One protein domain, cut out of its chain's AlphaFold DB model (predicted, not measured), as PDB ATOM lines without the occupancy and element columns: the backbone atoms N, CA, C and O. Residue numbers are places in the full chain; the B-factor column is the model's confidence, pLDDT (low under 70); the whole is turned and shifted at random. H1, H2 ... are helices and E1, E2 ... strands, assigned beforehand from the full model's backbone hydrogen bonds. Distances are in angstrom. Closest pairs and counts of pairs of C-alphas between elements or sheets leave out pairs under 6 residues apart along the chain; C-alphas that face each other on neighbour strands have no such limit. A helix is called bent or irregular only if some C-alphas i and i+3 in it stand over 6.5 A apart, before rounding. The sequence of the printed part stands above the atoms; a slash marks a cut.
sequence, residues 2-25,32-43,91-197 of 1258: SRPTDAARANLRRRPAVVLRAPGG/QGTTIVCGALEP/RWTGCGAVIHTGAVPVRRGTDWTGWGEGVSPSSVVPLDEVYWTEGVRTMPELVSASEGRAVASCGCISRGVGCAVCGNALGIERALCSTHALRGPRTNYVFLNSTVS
ATOM      1  N   SER A   2     -51.522 -15.559 133.801       26.11
ATOM      2  CA  SER A   2     -52.727 -14.746 134.027       26.11
ATOM      3  C   SER A   2     -53.058 -13.887 132.799       26.11
ATOM      4  O   SER A   2     -52.161 -13.391 132.117       26.11
ATOM      5  N   ARG A   3     -54.352 -13.718 132.490       25.22
ATOM      6  CA  ARG A   3     -54.813 -12.834 131.404       25.22
ATOM      7  C   ARG A   3     -54.737 -11.360 131.847       25.22
ATOM      8  O   ARG A   3     -55.071 -11.082 132.998       25.22
ATOM      9  N   PRO A   4     -54.346 -10.415 130.969       33.56
ATOM     10  CA  PRO A   4     -54.458  -8.987 131.260       33.56
ATOM     11  C   PRO A   4     -55.932  -8.560 131.319       33.56
ATOM     12  O   PRO A   4     -56.769  -9.110 130.602       33.56
ATOM     13  N   THR A   5     -56.236  -7.570 132.158       42.50
ATOM     14  CA  THR A   5     -57.591  -7.029 132.347       42.50
ATOM     15  C   THR A   5     -58.044  -6.170 131.164       42.50
ATOM     16  O   THR A   5     -57.236  -5.569 130.455       42.50
ATOM     17  N   ASP A   6     -59.355  -6.064 130.956       33.78
ATOM     18  CA  ASP A   6     -59.924  -5.432 129.758       33.78
ATOM     19  C   ASP A   6     -59.647  -3.922 129.660       33.78
ATOM     20  O   ASP A   6     -59.404  -3.400 128.572       33.78
ATOM     21  N   ALA A   7     -59.505  -3.232 130.795       30.62
ATOM     22  CA  ALA A   7     -59.045  -1.839 130.837       30.62
ATOM     23  C   ALA A   7     -57.612  -1.645 130.282       30.62
ATOM     24  O   ALA A   7     -57.279  -0.567 129.778       30.62
ATOM     25  N   ALA A   8     -56.763  -2.682 130.340       36.03
ATOM     26  CA  ALA A   8     -55.444  -2.675 129.710       36.03
ATOM     27  C   ALA A   8     -55.522  -2.971 128.200       36.03
ATOM     28  O   ALA A   8     -54.716  -2.432 127.440       36.03
ATOM     29  N   ARG A   9     -56.511  -3.761 127.750       45.44
ATOM     30  CA  ARG A   9     -56.766  -4.032 126.323       45.44
ATOM     31  C   ARG A   9     -57.202  -2.764 125.584       45.44
ATOM     32  O   ARG A   9     -56.560  -2.394 124.605       45.44
ATOM     33  N   ALA A  10     -58.189  -2.040 126.115       36.66
ATOM     34  CA  ALA A  10     -58.725  -0.811 125.513       36.66
ATOM     35  C   ALA A  10     -57.682   0.319 125.327       36.66
ATOM     36  O   ALA A  10     -57.863   1.224 124.514       36.66
ATOM     37  N   ASN A  11     -56.561   0.277 126.061       35.75
ATOM     38  CA  ASN A  11     -55.483   1.267 125.961       35.75
ATOM     39  C   ASN A  11     -54.340   0.877 125.002       35.75
ATOM     40  O   ASN A  11     -53.412   1.670 124.809       35.75
ATOM     41  N   LEU A  12     -54.409  -0.286 124.338       45.38
ATOM     42  CA  LEU A  12     -53.479  -0.689 123.273       45.38
ATOM     43  C   LEU A  12     -53.747   0.086 121.971       45.38
ATOM     44  O   LEU A  12     -54.125  -0.473 120.942       45.38
ATOM     45  N   ARG A  13     -53.511   1.406 122.000       48.59
ATOM     46  CA  ARG A  13     -53.548   2.262 120.806       48.59
ATOM     47  C   ARG A  13     -52.660   1.655 119.723       48.59
ATOM     48  O   ARG A  13     -51.445   1.573 119.909       48.59
ATOM     49  N   ARG A  14     -53.260   1.277 118.589       53.78
ATOM     50  CA  ARG A  14     -52.555   0.727 117.424       53.78
ATOM     51  C   ARG A  14     -51.406   1.663 117.029       53.78
ATOM     52  O   ARG A  14     -51.620   2.857 116.826       53.78
ATOM     53  N   ARG A  15     -50.188   1.126 116.925       65.69
ATOM     54  CA  ARG A  15     -49.005   1.855 116.443       65.69
ATOM     55  C   ARG A  15     -48.443   1.115 115.226       65.69
ATOM     56  O   ARG A  15     -48.235  -0.092 115.333       65.69
ATOM     57  N   PRO A  16     -48.219   1.797 114.089       66.75
ATOM     58  CA  PRO A  16     -47.933   1.135 112.819       66.75
ATOM     59  C   PRO A  16     -46.594   0.390 112.833       66.75
ATOM     60  O   PRO A  16     -45.661   0.760 113.552       66.75
ATOM     61  N   ALA A  17     -46.488  -0.638 111.990       73.38
ATOM     62  CA  ALA A  17     -45.213  -1.266 111.665       73.38
ATOM     63  C   ALA A  17     -44.290  -0.277 110.929       73.38
ATOM     64  O   ALA A  17     -44.757   0.593 110.189       73.38
ATOM     65  N   VAL A  18     -42.975  -0.425 111.104       82.62
ATOM     66  CA  VAL A  18     -41.977   0.385 110.398       82.62
ATOM     67  C   VAL A  18     -41.362  -0.373 109.245       82.62
ATOM     68  O   VAL A  18     -40.945  -1.522 109.348       82.62
ATOM     69  N   VAL A  19     -41.246   0.356 108.148       82.38
ATOM     70  CA  VAL A  19     -40.552  -0.039 106.937       82.38
ATOM     71  C   VAL A  19     -39.107   0.447 107.049       82.38
ATOM     72  O   VAL A  19     -38.836   1.646 106.983       82.38
ATOM     73  N   LEU A  20     -38.166  -0.477 107.228       82.12
ATOM     74  CA  LEU A  20     -36.731  -0.210 107.177       82.12
ATOM     75  C   LEU A  20     -36.183  -0.607 105.811       82.12
ATOM     76  O   LEU A  20     -36.131  -1.786 105.458       82.12
ATOM     77  N   ARG A  21     -35.694   0.371 105.048       75.62
ATOM     78  CA  ARG A  21     -34.844   0.071 103.896       75.62
ATOM     79  C   ARG A  21     -33.517  -0.492 104.405       75.62
ATOM     80  O   ARG A  21     -32.855   0.154 105.217       75.62
ATOM     81  N   ALA A  22     -33.153  -1.691 103.956       57.56
ATOM     82  CA  ALA A  22     -31.903  -2.324 104.354       57.56
ATOM     83  C   ALA A  22     -30.704  -1.445 103.933       57.56
ATOM     84  O   ALA A  22     -30.681  -0.977 102.791       57.56
ATOM     85  N   PRO A  23     -29.709  -1.204 104.811       46.38
ATOM     86  CA  PRO A  23     -28.518  -0.421 104.482       46.38
ATOM     87  C   PRO A  23     -27.523  -1.255 103.652       46.38
ATOM     88  O   PRO A  23     -26.430  -1.581 104.106       46.38
ATOM     89  N   GLY A  24     -27.931  -1.635 102.439       45.81
ATOM     90  CA  GLY A  24     -27.105  -2.344 101.460       45.81
ATOM     91  C   GLY A  24     -26.400  -1.380 100.505       45.81
ATOM     92  O   GLY A  24     -27.018  -0.447  99.991       45.81
ATOM     93  N   GLY A  25     -25.108  -1.619 100.263       41.06
ATOM     94  CA  GLY A  25     -24.307  -0.872  99.287       41.06
ATOM     95  C   GLY A  25     -24.728  -1.115  97.826       41.06
ATOM     96  O   GLY A  25     -25.699  -1.830  97.568       41.06
ATOM     97  N   GLN A  32     -33.487  -4.501  95.803       72.62
ATOM     98  CA  GLN A  32     -33.314  -4.184  97.229       72.62
ATOM     99  C   GLN A  32     -34.683  -4.150  97.936       72.62
ATOM    100  O   GLN A  32     -35.258  -3.083  98.161       72.62
ATOM    101  N   GLY A  33     -35.221  -5.328  98.254       80.88
ATOM    102  CA  GLY A  33     -36.473  -5.475  98.989       80.88
ATOM    103  C   GLY A  33     -36.388  -4.907 100.412       80.88
ATOM    104  O   GLY A  33     -35.320  -4.828 101.021       80.88
ATOM    105  N   THR A  34     -37.530  -4.486 100.946       90.12
ATOM    106  CA  THR A  34     -37.611  -3.694 102.183       90.12
ATOM    107  C   THR A  34     -37.850  -4.587 103.399       90.12
ATOM    108  O   THR A  34     -38.538  -5.602 103.300       90.12
ATOM    109  N   THR A  35     -37.314  -4.227 104.563       90.31
ATOM    110  CA  THR A  35     -37.504  -5.001 105.797       90.31
ATOM    111  C   THR A  35     -38.619  -4.385 106.637       90.31
ATOM    112  O   THR A  35     -38.499  -3.241 107.072       90.31
ATOM    113  N   ILE A  36     -39.700  -5.123 106.891       91.12
ATOM    114  CA  ILE A  36     -40.778  -4.681 107.789       91.12
ATOM    115  C   ILE A  36     -40.440  -5.113 109.221       91.12
ATOM    116  O   ILE A  36     -40.033  -6.252 109.452       91.12
ATOM    117  N   VAL A  37     -40.599  -4.196 110.177       93.94
ATOM    118  CA  VAL A  37     -40.209  -4.346 111.587       93.94
ATOM    119  C   VAL A  37     -41.328  -3.871 112.520       93.94
ATOM    120  O   VAL A  37     -42.025  -2.895 112.238       93.94
ATOM    121  N   CYS A  38     -41.524  -4.570 113.640       95.19
ATOM    122  CA  CYS A  38     -42.602  -4.279 114.580       95.19
ATOM    123  C   CYS A  38     -42.383  -2.977 115.372       95.19
ATOM    124  O   CYS A  38     -41.452  -2.864 116.176       95.19
ATOM    125  N   GLY A  39     -43.341  -2.054 115.228       91.06
ATOM    126  CA  GLY A  39     -43.453  -0.817 115.999       91.06
ATOM    127  C   GLY A  39     -42.939   0.423 115.271       91.06
ATOM    128  O   GLY A  39     -42.027   0.356 114.450       91.06
ATOM    129  N   ALA A  40     -43.507   1.576 115.625       82.56
ATOM    130  CA  ALA A  40     -43.115   2.864 115.081       82.56
ATOM    131  C   ALA A  40     -41.714   3.275 115.562       82.56
ATOM    132  O   ALA A  40     -41.303   2.955 116.676       82.56
ATOM    133  N   LEU A  41     -41.007   4.048 114.742       76.00
ATOM    134  CA  LEU A  41     -39.882   4.866 115.172       76.00
ATOM    135  C   LEU A  41     -40.471   6.199 115.619       76.00
ATOM    136  O   LEU A  41     -40.979   6.937 114.777       76.00
ATOM    137  N   GLU A  42     -40.423   6.519 116.913       64.69
ATOM    138  CA  GLU A  42     -40.877   7.832 117.385       64.69
ATOM    139  C   GLU A  42     -39.956   8.929 116.814       64.69
ATOM    140  O   GLU A  42     -38.765   8.961 117.158       64.69
ATOM    141  N   PRO A  43     -40.455   9.839 115.950       44.97
ATOM    142  CA  PRO A  43     -39.655  10.957 115.477       44.97
ATOM    143  C   PRO A  43     -39.369  11.884 116.663       44.97
ATOM    144  O   PRO A  43     -40.270  12.274 117.405       44.97
ATOM    145  N   ARG A  91     -36.251   5.444 119.855       80.50
ATOM    146  CA  ARG A  91     -37.338   4.796 120.589       80.50
ATOM    147  C   ARG A  91     -38.229   4.072 119.590       80.50
ATOM    148  O   ARG A  91     -38.763   4.695 118.675       80.50
ATOM    149  N   TRP A  92     -38.343   2.764 119.779       83.38
ATOM    150  CA  TRP A  92     -39.256   1.901 119.042       83.38
ATOM    151  C   TRP A  92     -40.525   1.716 119.869       83.38
ATOM    152  O   TRP A  92     -40.450   1.579 121.089       83.38
ATOM    153  N   THR A  93     -41.686   1.699 119.221       85.44
ATOM    154  CA  THR A  93     -42.988   1.530 119.893       85.44
ATOM    155  C   THR A  93     -43.521   0.096 119.797       85.44
ATOM    156  O   THR A  93     -44.730  -0.143 119.800       85.44
ATOM    157  N   GLY A  94     -42.608  -0.847 119.622       91.75
ATOM    158  CA  GLY A  94     -42.823  -2.279 119.489       91.75
ATOM    159  C   GLY A  94     -41.495  -2.985 119.729       91.75
ATOM    160  O   GLY A  94     -40.468  -2.337 119.944       91.75
ATOM    161  N   CYS A  95     -41.510  -4.311 119.708       94.25
ATOM    162  CA  CYS A  95     -40.357  -5.141 120.058       94.25
ATOM    163  C   CYS A  95     -39.173  -5.069 119.076       94.25
ATOM    164  O   CYS A  95     -38.118  -5.620 119.377       94.25
ATOM    165  N   GLY A  96     -39.322  -4.443 117.902       93.69
ATOM    166  CA  GLY A  96     -38.278  -4.435 116.874       93.69
ATOM    167  C   GLY A  96     -38.083  -5.779 116.158       93.69
ATOM    168  O   GLY A  96     -37.107  -5.936 115.427       93.69
ATOM    169  N   ALA A  97     -38.994  -6.744 116.336       92.44
ATOM    170  CA  ALA A  97     -38.960  -8.011 115.610       92.44
ATOM    171  C   ALA A  97     -39.142  -7.792 114.099       92.44
ATOM    172  O   ALA A  97     -39.984  -6.997 113.673       92.44
ATOM    173  N   VAL A  98     -38.363  -8.520 113.296       93.19
ATOM    174  CA  VAL A  98     -38.477  -8.522 111.833       93.19
ATOM    175  C   VAL A  98     -39.675  -9.377 111.423       93.19
ATOM    176  O   VAL A  98     -39.793 -10.523 111.842       93.19
ATOM    177  N   ILE A  99     -40.552  -8.796 110.608       91.94
ATOM    178  CA  ILE A  99     -41.816  -9.383 110.131       91.94
ATOM    179  C   ILE A  99     -41.644  -9.958 108.722       91.94
ATOM    180  O   ILE A  99     -42.176 -11.013 108.393       91.94
ATOM    181  N   HIS A 100     -40.885  -9.253 107.882       91.12
ATOM    182  CA  HIS A 100     -40.540  -9.707 106.542       91.12
ATOM    183  C   HIS A 100     -39.224  -9.073 106.102       91.12
ATOM    184  O   HIS A 100     -39.075  -7.853 106.172       91.12
ATOM    185  N   THR A 101     -38.294  -9.874 105.584       90.88
ATOM    186  CA  THR A 101     -37.158  -9.404 104.777       90.88
ATOM    187  C   THR A 101     -37.522  -9.466 103.292       90.88
ATOM    188  O   THR A 101     -37.758 -10.549 102.767       90.88
ATOM    189  N   GLY A 102     -37.611  -8.326 102.601       87.62
ATOM    190  CA  GLY A 102     -37.871  -8.298 101.154       87.62
ATOM    191  C   GLY A 102     -39.272  -7.857 100.709       87.62
ATOM    192  O   GLY A 102     -39.635  -8.074  99.557       87.62
ATOM    193  N   ALA A 103     -40.057  -7.209 101.572       87.12
ATOM    194  CA  ALA A 103     -41.355  -6.659 101.193       87.12
ATOM    195  C   ALA A 103     -41.230  -5.486 100.197       87.12
ATOM    196  O   ALA A 103     -40.330  -4.643 100.287       87.12
ATOM    197  N   VAL A 104     -42.179  -5.404  99.269       86.88
ATOM    198  CA  VAL A 104     -42.275  -4.392  98.210       86.88
ATOM    199  C   VAL A 104     -43.626  -3.679  98.346       86.88
ATOM    200  O   VAL A 104     -44.649  -4.364  98.440       86.88
ATOM    201  N   PRO A 105     -43.686  -2.334  98.350       83.81
ATOM    202  CA  PRO A 105     -44.958  -1.624  98.440       83.81
ATOM    203  C   PRO A 105     -45.772  -1.824  97.158       83.81
ATOM    204  O   PRO A 105     -45.243  -1.711  96.046       83.81
ATOM    205  N   VAL A 106     -47.075  -2.078  97.294       84.88
ATOM    206  CA  VAL A 106     -47.983  -2.082  96.145       84.88
ATOM    207  C   VAL A 106     -48.070  -0.650  95.622       84.88
ATOM    208  O   VAL A 106     -48.344   0.280  96.374       84.88
ATOM    209  N   ARG A 107     -47.833  -0.459  94.318       66.94
ATOM    210  CA  ARG A 107     -47.466   0.837  93.704       66.94
ATOM    211  C   ARG A 107     -48.472   2.003  93.848       66.94
ATOM    212  O   ARG A 107     -48.201   3.064  93.291       66.94
ATOM    213  N   ARG A 108     -49.615   1.825  94.524       68.69
ATOM    214  CA  ARG A 108     -50.655   2.849  94.772       68.69
ATOM    215  C   ARG A 108     -51.398   2.700  96.122       68.69
ATOM    216  O   ARG A 108     -52.507   3.206  96.233       68.69
ATOM    217  N   GLY A 109     -50.847   2.008  97.128       73.38
ATOM    218  CA  GLY A 109     -51.558   1.755  98.396       73.38
ATOM    219  C   GLY A 109     -50.670   1.733  99.644       73.38
ATOM    220  O   GLY A 109     -49.448   1.829  99.549       73.38
ATOM    221  N   THR A 110     -51.299   1.589 100.817       75.62
ATOM    222  CA  THR A 110     -50.603   1.287 102.087       75.62
ATOM    223  C   THR A 110     -50.294  -0.211 102.233       75.62
ATOM    224  O   THR A 110     -49.578  -0.607 103.152       75.62
ATOM    225  N   ASP A 111     -50.819  -1.019 101.309       80.31
ATOM    226  CA  ASP A 111     -50.573  -2.437 101.070       80.31
ATOM    227  C   ASP A 111     -49.086  -2.736 100.779       80.31
ATOM    228  O   ASP A 111     -48.504  -2.240  99.808       80.31
ATOM    229  N   TRP A 112     -48.481  -3.631 101.562       82.94
ATOM    230  CA  TRP A 112     -47.147  -4.183 101.297       82.94
ATOM    231  C   TRP A 112     -47.256  -5.612 100.787       82.94
ATOM    232  O   TRP A 112     -47.726  -6.475 101.520       82.94
ATOM    233  N   THR A 113     -46.788  -5.875  99.564       82.62
ATOM    234  CA  THR A 113     -46.602  -7.248  99.073       82.62
ATOM    235  C   THR A 113     -45.292  -7.823  99.584       82.62
ATOM    236  O   THR A 113     -44.212  -7.355  99.227       82.62
ATOM    237  N   GLY A 114     -45.392  -8.867 100.389       79.44
ATOM    238  CA  GLY A 114     -44.309  -9.782 100.680       79.44
ATOM    239  C   GLY A 114     -44.093 -10.790  99.557       79.44
ATOM    240  O   GLY A 114     -45.066 -11.360  99.062       79.44
ATOM    241  N   TRP A 115     -42.834 -10.995  99.160       70.94
ATOM    242  CA  TRP A 115     -42.431 -11.911  98.089       70.94
ATOM    243  C   TRP A 115     -41.494 -12.997  98.643       70.94
ATOM    244  O   TRP A 115     -40.438 -12.690  99.196       70.94
ATOM    245  N   GLY A 116     -41.859 -14.264  98.429       58.97
ATOM    246  CA  GLY A 116     -41.059 -15.440  98.794       58.97
ATOM    247  C   GLY A 116     -41.179 -15.880 100.259       58.97
ATOM    248  O   GLY A 116     -41.958 -15.335 101.036       58.97
ATOM    249  N   GLU A 117     -40.361 -16.862 100.644       64.12
ATOM    250  CA  GLU A 117     -40.313 -17.488 101.985       64.12
ATOM    251  C   GLU A 117     -39.772 -16.548 103.095       64.12
ATOM    252  O   GLU A 117     -39.475 -16.978 104.207       64.12
ATOM    253  N   GLY A 118     -39.632 -15.248 102.801       63.84
ATOM    254  CA  GLY A 118     -39.117 -14.214 103.705       63.84
ATOM    255  C   GLY A 118     -40.118 -13.699 104.747       63.84
ATOM    256  O   GLY A 118     -39.713 -12.958 105.646       63.84
ATOM    257  N   VAL A 119     -41.399 -14.086 104.662       65.25
ATOM    258  CA  VAL A 119     -42.288 -14.093 105.835       65.25
ATOM    259  C   VAL A 119     -41.982 -15.364 106.612       65.25
ATOM    260  O   VAL A 119     -42.395 -16.451 106.219       65.25
ATOM    261  N   SER A 120     -41.300 -15.232 107.748       71.19
ATOM    262  CA  SER A 120     -41.270 -16.324 108.717       71.19
ATOM    263  C   SER A 120     -42.646 -16.379 109.394       71.19
ATOM    264  O   SER A 120     -42.999 -15.414 110.083       71.19
ATOM    265  N   PRO A 121     -43.452 -17.447 109.229       74.62
ATOM    266  CA  PRO A 121     -44.821 -17.489 109.752       74.62
ATOM    267  C   PRO A 121     -44.880 -17.533 111.286       74.62
ATOM    268  O   PRO A 121     -45.949 -17.368 111.854       74.62
ATOM    269  N   SER A 122     -43.742 -17.702 111.969       83.75
ATOM    270  CA  SER A 122     -43.599 -17.551 113.422       83.75
ATOM    271  C   SER A 122     -43.317 -16.112 113.882       83.75
ATOM    272  O   SER A 122     -43.238 -15.869 115.082       83.75
ATOM    273  N   SER A 123     -43.123 -15.152 112.967       88.38
ATOM    274  CA  SER A 123     -42.928 -13.723 113.299       88.38
ATOM    275  C   SER A 123     -44.244 -12.945 113.431       88.38
ATOM    276  O   SER A 123     -44.301 -11.894 114.083       88.38
ATOM    277  N   VAL A 124     -45.316 -13.493 112.853       93.44
ATOM    278  CA  VAL A 124     -46.682 -12.975 112.885       93.44
ATOM    279  C   VAL A 124     -47.609 -13.997 113.533       93.44
ATOM    280  O   VAL A 124     -47.392 -15.198 113.425       93.44
ATOM    281  N   VAL A 125     -48.640 -13.524 114.221       94.75
ATOM    282  CA  VAL A 125     -49.686 -14.352 114.834       94.75
ATOM    283  C   VAL A 125     -51.038 -13.796 114.385       94.75
ATOM    284  O   VAL A 125     -51.194 -12.568 114.383       94.75
ATOM    285  N   PRO A 126     -52.009 -14.638 113.982       92.88
ATOM    286  CA  PRO A 126     -53.357 -14.167 113.691       92.88
ATOM    287  C   PRO A 126     -53.961 -13.520 114.944       92.88
ATOM    288  O   PRO A 126     -53.902 -14.088 116.031       92.88
ATOM    289  N   LEU A 127     -54.516 -12.320 114.791       92.94
ATOM    290  CA  LEU A 127     -55.213 -11.607 115.860       92.94
ATOM    291  C   LEU A 127     -56.718 -11.801 115.726       92.94
ATOM    292  O   LEU A 127     -57.267 -11.607 114.640       92.94
ATOM    293  N   ASP A 128     -57.361 -12.093 116.855       89.62
ATOM    294  CA  ASP A 128     -58.813 -12.207 116.972       89.62
ATOM    295  C   ASP A 128     -59.530 -10.958 116.436       89.62
ATOM    296  O   ASP A 128     -59.037  -9.830 116.531       89.62
ATOM    297  N   GLU A 129     -60.745 -11.163 115.934       83.00
ATOM    298  CA  GLU A 129     -61.610 -10.140 115.332       83.00
ATOM    299  C   GLU A 129     -61.793  -8.888 116.210       83.00
ATOM    300  O   GLU A 129     -61.796  -7.761 115.709       83.00
ATOM    301  N   VAL A 130     -61.821  -9.079 117.532       84.00
ATOM    302  CA  VAL A 130     -61.933  -8.033 118.565       84.00
ATOM    303  C   VAL A 130     -60.839  -6.959 118.453       84.00
ATOM    304  O   VAL A 130     -61.089  -5.793 118.743       84.00
ATOM    305  N   TYR A 131     -59.633  -7.292 117.972       81.25
ATOM    306  CA  TYR A 131     -58.574  -6.292 117.756       81.25
ATOM    307  C   TYR A 131     -58.873  -5.324 116.599       81.25
ATOM    308  O   TYR A 131     -58.218  -4.280 116.479       81.25
ATOM    309  N   TRP A 132     -59.843  -5.651 115.742       77.06
ATOM    310  CA  TRP A 132     -60.124  -4.969 114.480       77.06
ATOM    311  C   TRP A 132     -61.432  -4.174 114.520       77.06
ATOM    312  O   TRP A 132     -61.418  -3.010 114.104       77.06
ATOM    313  N   THR A 133     -62.493  -4.740 115.103       72.38
ATOM    314  CA  THR A 133     -63.855  -4.171 115.163       72.38
ATOM    315  C   THR A 133     -63.913  -2.749 115.728       72.38
ATOM    316  O   THR A 133     -64.380  -1.843 115.039       72.38
ATOM    317  N   GLU A 134     -63.377  -2.506 116.929       60.19
ATOM    318  CA  GLU A 134     -63.510  -1.212 117.635       60.19
ATOM    319  C   GLU A 134     -62.888  -0.011 116.898       60.19
ATOM    320  O   GLU A 134     -63.195   1.141 117.202       60.19
ATOM    321  N   GLY A 135     -62.003  -0.257 115.924       51.44
ATOM    322  CA  GLY A 135     -61.207   0.783 115.266       51.44
ATOM    323  C   GLY A 135     -61.278   0.822 113.740       51.44
ATOM    324  O   GLY A 135     -60.480   1.548 113.150       51.44
ATOM    325  N   VAL A 136     -62.135   0.032 113.079       52.69
ATOM    326  CA  VAL A 136     -62.278   0.059 111.604       52.69
ATOM    327  C   VAL A 136     -63.745  -0.032 111.168       52.69
ATOM    328  O   VAL A 136     -64.169  -0.992 110.530       52.69
ATOM    329  N   ARG A 137     -64.521   1.030 111.431       41.66
ATOM    330  CA  ARG A 137     -65.904   1.180 110.923       41.66
ATOM    331  C   ARG A 137     -66.025   1.212 109.384       41.66
ATOM    332  O   ARG A 137     -67.131   1.252 108.871       41.66
ATOM    333  N   THR A 138     -64.909   1.167 108.653       47.06
ATOM    334  CA  THR A 138     -64.829   1.070 107.183       47.06
ATOM    335  C   THR A 138     -64.479  -0.333 106.660       47.06
ATOM    336  O   THR A 138     -64.184  -0.479 105.478       47.06
ATOM    337  N   MET A 139     -64.513  -1.371 107.510       51.03
ATOM    338  CA  MET A 139     -64.455  -2.784 107.097       51.03
ATOM    339  C   MET A 139     -65.664  -3.664 107.545       51.03
ATOM    340  O   MET A 139     -65.435  -4.856 107.759       51.03
ATOM    341  N   PRO A 140     -66.930  -3.190 107.709       40.09
ATOM    342  CA  PRO A 140     -68.001  -4.061 108.228       40.09
ATOM    343  C   PRO A 140     -68.426  -5.164 107.245       40.09
ATOM    344  O   PRO A 140     -68.693  -6.286 107.652       40.09
ATOM    345  N   GLU A 141     -68.449  -4.856 105.947       46.59
ATOM    346  CA  GLU A 141     -69.114  -5.639 104.887       46.59
ATOM    347  C   GLU A 141     -68.426  -6.975 104.522       46.59
ATOM    348  O   GLU A 141     -68.821  -7.645 103.573       46.59
ATOM    349  N   LEU A 142     -67.345  -7.354 105.213       49.06
ATOM    350  CA  LEU A 142     -66.483  -8.465 104.790       49.06
ATOM    351  C   LEU A 142     -66.146  -9.494 105.869       49.06
ATOM    352  O   LEU A 142     -65.571 -10.521 105.515       49.06
ATOM    353  N   VAL A 143     -66.457  -9.261 107.148       48.72
ATOM    354  CA  VAL A 143     -66.094 -10.193 108.231       48.72
ATOM    355  C   VAL A 143     -67.288 -11.071 108.603       48.72
ATOM    356  O   VAL A 143     -68.260 -10.596 109.179       48.72
ATOM    357  N   SER A 144     -67.209 -12.374 108.319       50.41
ATOM    358  CA  SER A 144     -68.152 -13.345 108.881       50.41
ATOM    359  C   SER A 144     -67.746 -13.653 110.327       50.41
ATOM    360  O   SER A 144     -66.739 -14.336 110.548       50.41
ATOM    361  N   ALA A 145     -68.535 -13.162 111.286       48.44
ATOM    362  CA  ALA A 145     -68.217 -13.044 112.720       48.44
ATOM    363  C   ALA A 145     -67.994 -14.362 113.509       48.44
ATOM    364  O   ALA A 145     -67.983 -14.368 114.739       48.44
ATOM    365  N   SER A 146     -67.856 -15.501 112.825       46.25
ATOM    366  CA  SER A 146     -67.682 -16.835 113.415       46.25
ATOM    367  C   SER A 146     -66.249 -17.380 113.352       46.25
ATOM    368  O   SER A 146     -65.930 -18.301 114.102       46.25
ATOM    369  N   GLU A 147     -65.372 -16.841 112.492       62.38
ATOM    370  CA  GLU A 147     -64.010 -17.375 112.290       62.38
ATOM    371  C   GLU A 147     -62.872 -16.333 112.352       62.38
ATOM    372  O   GLU A 147     -61.706 -16.711 112.199       62.38
ATOM    373  N   GLY A 148     -63.151 -15.032 112.520       63.66
ATOM    374  CA  GLY A 148     -62.119 -13.984 112.416       63.66
ATOM    375  C   GLY A 148     -61.465 -13.910 111.026       63.66
ATOM    376  O   GLY A 148     -60.302 -13.522 110.879       63.66
ATOM    377  N   ARG A 149     -62.200 -14.341 109.993       74.81
ATOM    378  CA  ARG A 149     -61.770 -14.412 108.592       74.81
ATOM    379  C   ARG A 149     -62.705 -13.565 107.744       74.81
ATOM    380  O   ARG A 149     -63.904 -13.818 107.704       74.81
ATOM    381  N   ALA A 150     -62.142 -12.598 107.030       77.19
ATOM    382  CA  ALA A 150     -62.879 -11.771 106.087       77.19
ATOM    383  C   ALA A 150     -62.729 -12.321 104.664       77.19
ATOM    384  O   ALA A 150     -61.681 -12.142 104.034       77.19
ATOM    385  N   VAL A 151     -63.742 -13.023 104.156       81.31
ATOM    386  CA  VAL A 151     -63.708 -13.609 102.809       81.31
ATOM    387  C   VAL A 151     -64.217 -12.580 101.804       81.31
ATOM    388  O   VAL A 151     -65.406 -12.290 101.739       81.31
ATOM    389  N   ALA A 152     -63.311 -12.024 100.999       80.94
ATOM    390  CA  ALA A 152     -63.680 -11.151  99.889       80.94
ATOM    391  C   ALA A 152     -64.542 -11.910  98.866       80.94
ATOM    392  O   ALA A 152     -64.327 -13.101  98.652       80.94
ATOM    393  N   SER A 153     -65.430 -11.215  98.153       83.81
ATOM    394  CA  SER A 153     -66.332 -11.801  97.141       83.81
ATOM    395  C   SER A 153     -65.626 -12.579  96.016       83.81
ATOM    396  O   SER A 153     -66.216 -13.462  95.401       83.81
ATOM    397  N   CYS A 154     -64.337 -12.324  95.772       88.00
ATOM    398  CA  CYS A 154     -63.504 -13.117  94.863       88.00
ATOM    399  C   CYS A 154     -62.927 -14.412  95.481       88.00
ATOM    400  O   CYS A 154     -62.159 -15.108  94.817       88.00
ATOM    401  N   GLY A 155     -63.247 -14.729  96.738       90.25
ATOM    402  CA  GLY A 155     -62.759 -15.878  97.511       90.25
ATOM    403  C   GLY A 155     -61.425 -15.666  98.241       90.25
ATOM    404  O   GLY A 155     -60.852 -16.632  98.740       90.25
ATOM    405  N   CYS A 156     -60.865 -14.449  98.264       89.50
ATOM    406  CA  CYS A 156     -59.613 -14.175  98.989       89.50
ATOM    407  C   CYS A 156     -59.881 -14.055 100.496       89.50
ATOM    408  O   CYS A 156     -60.733 -13.266 100.902       89.50
ATOM    409  N   ILE A 157     -59.134 -14.787 101.322       90.50
ATOM    410  CA  ILE A 157     -59.328 -14.814 102.777       90.50
ATOM    411  C   ILE A 157     -58.403 -13.787 103.428       90.50
ATOM    412  O   ILE A 157     -57.181 -13.912 103.381       90.50
ATOM    413  N   SER A 158     -58.990 -12.784 104.068       89.50
ATOM    414  CA  SER A 158     -58.290 -11.759 104.840       89.50
ATOM    415  C   SER A 158     -58.286 -12.135 106.324       89.50
ATOM    416  O   SER A 158     -59.315 -12.548 106.856       89.50
ATOM    417  N   ARG A 159     -57.149 -11.999 107.009       91.69
ATOM    418  CA  ARG A 159     -56.993 -12.269 108.449       91.69
ATOM    419  C   ARG A 159     -56.248 -11.127 109.121       91.69
ATOM    420  O   ARG A 159     -55.264 -10.632 108.581       91.69
ATOM    421  N   GLY A 160     -56.687 -10.716 110.305       92.19
ATOM    422  CA  GLY A 160     -55.918  -9.780 111.120       92.19
ATOM    423  C   GLY A 160     -54.610 -10.414 111.594       92.19
ATOM    424  O   GLY A 160     -54.623 -11.559 112.037       92.19
ATOM    425  N   VAL A 161     -53.488  -9.694 111.530       94.19
ATOM    426  CA  VAL A 161     -52.178 -10.180 111.997       94.19
ATOM    427  C   VAL A 161     -51.495  -9.200 112.945       94.19
ATOM    428  O   VAL A 161     -51.478  -7.982 112.743       94.19
ATOM    429  N   GLY A 162     -50.908  -9.754 114.000       95.31
ATOM    430  CA  GLY A 162     -50.108  -9.060 115.003       95.31
ATOM    431  C   GLY A 162     -48.694  -9.624 115.077       95.31
ATOM    432  O   GLY A 162     -48.394 -10.674 114.515       95.31
ATOM    433  N   CYS A 163     -47.799  -8.925 115.767       95.50
ATOM    434  CA  CYS A 163     -46.437  -9.409 115.967       95.50
ATOM    435  C   CYS A 163     -46.402 -10.534 117.003       95.50
ATOM    436  O   CYS A 163     -46.816 -10.323 118.143       95.50
ATOM    437  N   ALA A 164     -45.814 -11.679 116.648       94.50
ATOM    438  CA  ALA A 164     -45.689 -12.835 117.536       94.50
ATOM    439  C   ALA A 164     -44.992 -12.518 118.874       94.50
ATOM    440  O   ALA A 164     -45.296 -13.122 119.896       94.50
ATOM    441  N   VAL A 165     -44.074 -11.545 118.876       95.06
ATOM    442  CA  VAL A 165     -43.235 -11.207 120.037       95.06
ATOM    443  C   VAL A 165     -43.916 -10.234 121.014       95.06
ATOM    444  O   VAL A 165     -43.534 -10.190 122.180       95.06
ATOM    445  N   CYS A 166     -44.895  -9.425 120.583       94.44
ATOM    446  CA  CYS A 166     -45.513  -8.425 121.475       94.44
ATOM    447  C   CYS A 166     -46.989  -8.076 121.203       94.44
ATOM    448  O   CYS A 166     -47.469  -7.066 121.712       94.44
ATOM    449  N   GLY A 167     -47.708  -8.840 120.376       93.38
ATOM    450  CA  GLY A 167     -49.148  -8.672 120.129       93.38
ATOM    451  C   GLY A 167     -49.570  -7.421 119.344       93.38
ATOM    452  O   GLY A 167     -50.715  -7.348 118.913       93.38
ATOM    453  N   ASN A 168     -48.671  -6.453 119.109       93.75
ATOM    454  CA  ASN A 168     -48.953  -5.246 118.323       93.75
ATOM    455  C   ASN A 168     -49.587  -5.606 116.973       93.75
ATOM    456  O   ASN A 168     -48.953  -6.302 116.178       93.75
ATOM    457  N   ALA A 169     -50.786  -5.087 116.695       91.81
ATOM    458  CA  ALA A 169     -51.452  -5.218 115.402       91.81
ATOM    459  C   ALA A 169     -50.582  -4.626 114.279       91.81
ATOM    460  O   ALA A 169     -50.197  -3.457 114.333       91.81
ATOM    461  N   LEU A 170     -50.255  -5.447 113.278       90.38
ATOM    462  CA  LEU A 170     -49.353  -5.099 112.174       90.38
ATOM    463  C   LEU A 170     -50.107  -4.737 110.896       90.38
ATOM    464  O   LEU A 170     -49.623  -3.931 110.104       90.38
ATOM    465  N   GLY A 171     -51.275  -5.345 110.706       91.56
ATOM    466  CA  GLY A 171     -52.140  -5.136 109.558       91.56
ATOM    467  C   GLY A 171     -53.068  -6.323 109.346       91.56
ATOM    468  O   GLY A 171     -53.247  -7.158 110.230       91.56
ATOM    469  N   ILE A 172     -53.627  -6.412 108.147       88.31
ATOM    470  CA  ILE A 172     -54.398  -7.568 107.686       88.31
ATOM    471  C   ILE A 172     -53.578  -8.283 106.614       88.31
ATOM    472  O   ILE A 172     -53.109  -7.625 105.689       88.31
ATOM    473  N   GLU A 173     -53.419  -9.598 106.761       88.75
ATOM    474  CA  GLU A 173     -52.865 -10.537 105.786       88.75
ATOM    475  C   GLU A 173     -53.970 -10.955 104.806       88.75
ATOM    476  O   GLU A 173     -55.032 -11.405 105.237       88.75
ATOM    477  N   ARG A 174     -53.741 -10.856 103.490       88.06
ATOM    478  CA  ARG A 174     -54.648 -11.431 102.475       88.06
ATOM    479  C   ARG A 174     -54.066 -12.697 101.845       88.06
ATOM    480  O   ARG A 174     -53.161 -12.610 101.018       88.06
ATOM    481  N   ALA A 175     -54.653 -13.850 102.152       84.88
ATOM    482  CA  ALA A 175     -54.450 -15.084 101.402       84.88
ATOM    483  C   ALA A 175     -55.275 -15.039 100.102       84.88
ATOM    484  O   ALA A 175     -56.508 -14.984 100.121       84.88
ATOM    485  N   LEU A 176     -54.593 -15.037  98.956       87.44
ATOM    486  CA  LEU A 176     -55.239 -14.956  97.645       87.44
ATOM    487  C   LEU A 176     -55.960 -16.263  97.283       87.44
ATOM    488  O   LEU A 176     -55.407 -17.350  97.443       87.44
ATOM    489  N   CYS A 177     -57.162 -16.154  96.714       88.44
ATOM    490  CA  CYS A 177     -57.856 -17.285  96.101       88.44
ATOM    491  C   CYS A 177     -57.094 -17.822  94.880       88.44
ATOM    492  O   CYS A 177     -56.251 -17.128  94.306       88.44
ATOM    493  N   SER A 178     -57.457 -19.016  94.405       82.38
ATOM    494  CA  SER A 178     -56.916 -19.601  93.168       82.38
ATOM    495  C   SER A 178     -56.998 -18.641  91.970       82.38
ATOM    496  O   SER A 178     -56.012 -18.463  91.258       82.38
ATOM    497  N   THR A 179     -58.122 -17.942  91.787       83.50
ATOM    498  CA  THR A 179     -58.337 -16.980  90.690       83.50
ATOM    499  C   THR A 179     -57.379 -15.782  90.733       83.50
ATOM    500  O   THR A 179     -56.942 -15.312  89.684       83.50
ATOM    501  N   HIS A 180     -57.012 -15.293  91.922       83.25
ATOM    502  CA  HIS A 180     -56.013 -14.228  92.081       83.25
ATOM    503  C   HIS A 180     -54.578 -14.775  92.050       83.25
ATOM    504  O   HIS A 180     -53.708 -14.157  91.439       83.25
ATOM    505  N   ALA A 181     -54.330 -15.952  92.631       80.00
ATOM    506  CA  ALA A 181     -53.033 -16.624  92.619       80.00
ATOM    507  C   ALA A 181     -52.591 -17.063  91.207       80.00
ATOM    508  O   ALA A 181     -51.396 -17.119  90.937       80.00
ATOM    509  N   LEU A 182     -53.535 -17.325  90.294       78.12
ATOM    510  CA  LEU A 182     -53.270 -17.574  88.869       78.12
ATOM    511  C   LEU A 182     -53.040 -16.291  88.050       78.12
ATOM    512  O   LEU A 182     -52.491 -16.358  86.953       78.12
ATOM    513  N   ARG A 183     -53.459 -15.123  88.556       75.12
ATOM    514  CA  ARG A 183     -53.310 -13.813  87.888       75.12
ATOM    515  C   ARG A 183     -52.056 -13.042  88.312       75.12
ATOM    516  O   ARG A 183     -51.808 -11.963  87.778       75.12
ATOM    517  N   GLY A 184     -51.270 -13.571  89.247       62.62
ATOM    518  CA  GLY A 184     -50.043 -12.949  89.740       62.62
ATOM    519  C   GLY A 184     -48.901 -13.951  89.938       62.62
ATOM    520  O   GLY A 184     -49.109 -15.160  89.853       62.62
ATOM    521  N   PRO A 185     -47.676 -13.466  90.208       46.59
ATOM    522  CA  PRO A 185     -46.587 -14.317  90.678       46.59
ATOM    523  C   PRO A 185     -46.964 -14.982  92.011       46.59
ATOM    524  O   PRO A 185     -47.808 -14.482  92.754       46.59
ATOM    525  N   ARG A 186     -46.371 -16.147  92.288       47.66
ATOM    526  CA  ARG A 186     -46.787 -17.041  93.382       47.66
ATOM    527  C   ARG A 186     -46.623 -16.393  94.764       47.66
ATOM    528  O   ARG A 186     -45.640 -15.699  94.999       47.66
ATOM    529  N   THR A 187     -47.571 -16.695  95.661       48.16
ATOM    530  CA  THR A 187     -47.560 -16.370  97.107       48.16
ATOM    531  C   THR A 187     -47.213 -14.911  97.428       48.16
ATOM    532  O   THR A 187     -46.091 -14.605  97.822       48.16
ATOM    533  N   ASN A 188     -48.203 -14.021  97.294       51.16
ATOM    534  CA  ASN A 188     -48.096 -12.627  97.733       51.16
ATOM    535  C   ASN A 188     -48.774 -12.466  99.098       51.16
ATOM    536  O   ASN A 188     -49.999 -12.560  99.176       51.16
ATOM    537  N   TYR A 189     -48.006 -12.165 100.141       55.84
ATOM    538  CA  TYR A 189     -48.564 -11.719 101.419       55.84
ATOM    539  C   TYR A 189     -48.881 -10.232 101.316       55.84
ATOM    540  O   TYR A 189     -47.957  -9.434 101.222       55.84
ATOM    541  N   VAL A 190     -50.150  -9.825 101.317       52.66
ATOM    542  CA  VAL A 190     -50.491  -8.393 101.389       52.66
ATOM    543  C   VAL A 190     -50.680  -8.001 102.848       52.66
ATOM    544  O   VAL A 190     -51.583  -8.543 103.473       52.66
ATOM    545  N   PHE A 191     -49.878  -7.063 103.362       53.88
ATOM    546  CA  PHE A 191     -50.067  -6.432 104.675       53.88
ATOM    547  C   PHE A 191     -50.729  -5.057 104.524       53.88
ATOM    548  O   PHE A 191     -50.134  -4.153 103.934       53.88
ATOM    549  N   LEU A 192     -51.921  -4.870 105.093       47.38
ATOM    550  CA  LEU A 192     -52.584  -3.558 105.151       47.38
ATOM    551  C   LEU A 192     -52.060  -2.702 106.310       47.38
ATOM    552  O   LEU A 192     -52.422  -2.951 107.459       47.38
ATOM    553  N   ASN A 193     -51.266  -1.664 106.034       42.94
ATOM    554  CA  ASN A 193     -50.876  -0.704 107.071       42.94
ATOM    555  C   ASN A 193     -52.004   0.319 107.317       42.94
ATOM    556  O   ASN A 193     -52.387   1.066 106.413       42.94
ATOM    557  N   SER A 194     -52.528   0.368 108.545       32.41
ATOM    558  CA  SER A 194     -53.621   1.262 108.957       32.41
ATOM    559  C   SER A 194     -53.140   2.694 109.241       32.41
ATOM    560  O   SER A 194     -53.209   3.172 110.374       32.41
ATOM    561  N   THR A 195     -52.649   3.400 108.221       35.19
ATOM    562  CA  THR A 195     -52.323   4.832 108.325       35.19
ATOM    563  C   THR A 195     -53.511   5.702 107.924       35.19
ATOM    564  O   THR A 195     -53.925   5.681 106.767       35.19
ATOM    565  N   VAL A 196     -53.996   6.537 108.847       26.95
ATOM    566  CA  VAL A 196     -54.823   7.703 108.496       26.95
ATOM    567  C   VAL A 196     -53.935   8.692 107.736       26.95
ATOM    568  O   VAL A 196     -52.983   9.236 108.301       26.95
ATOM    569  N   SER A 197     -54.217   8.890 106.448       25.53
ATOM    570  CA  SER A 197     -53.417   9.739 105.559       25.53
ATOM    571  C   SER A 197     -53.328  11.175 106.073       25.53
ATOM    572  O   SER A 197     -54.330  11.881 106.140       25.53
TER     573      SER A 197
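Overview. This is residues 2 to 25, 32 to 43 and 91 to 197 of the 1258 residues of an uncharacterized protein of Mycena chlorophos (UniProt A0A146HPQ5). With little regular structure, the domain is loops and one strongly twisted, branched, antiparallel sheet that turns at bent E3, between E1, E2 and the E4, E9, E8, E7 part. Residues 2 to 8 stick out. The 143 printed residues are mixed in class, 57 in named elements: H1 E1 E2 E3 E4 E5 H2 E6 E7 E8 H3 E9. It is compact, radius of gyration of the C-alphas 15.4 A, spanning 44 by 42 by 31 A.

Along the chain. E7, residues 157 to 163, measures 19.2 A; E8, 169 to 175, 17.4 A; E3, 98 to 105, 16.4 A. Shorter are E1, 18 to 20; E2, 34 to 37; E4, 111 to 115; E5, 124 to 126; E6, 149 to 151; E9, 188 to 192; H1, 6 to 9; H2, 130 to 133; H3, 178 to 181. C-alpha 6 is at (-59.924, -5.432, 129.758), C-alpha 192 at (-52.584, -3.558, 105.151).

Arrangement. E5 and E6 lie on one side of E7, E8 on the other; N 159 and O 173 are 2.8 A apart. E6, E7, E8 form a meander of antiparallel hairpins. E3 bends by 80 degrees at residue 102. H2 only grazes the sheet; H1 and H3 are not on it. The helices are too short for O i to N i+4 pairs.

Size, cuts and confidence. Across cuts 26 to 31 and 44 to 90, C-alpha gaps are 9.8 A and 8.3 A. H2 to E6 is long. Of the printed part, 56 residues have pLDDT under 70.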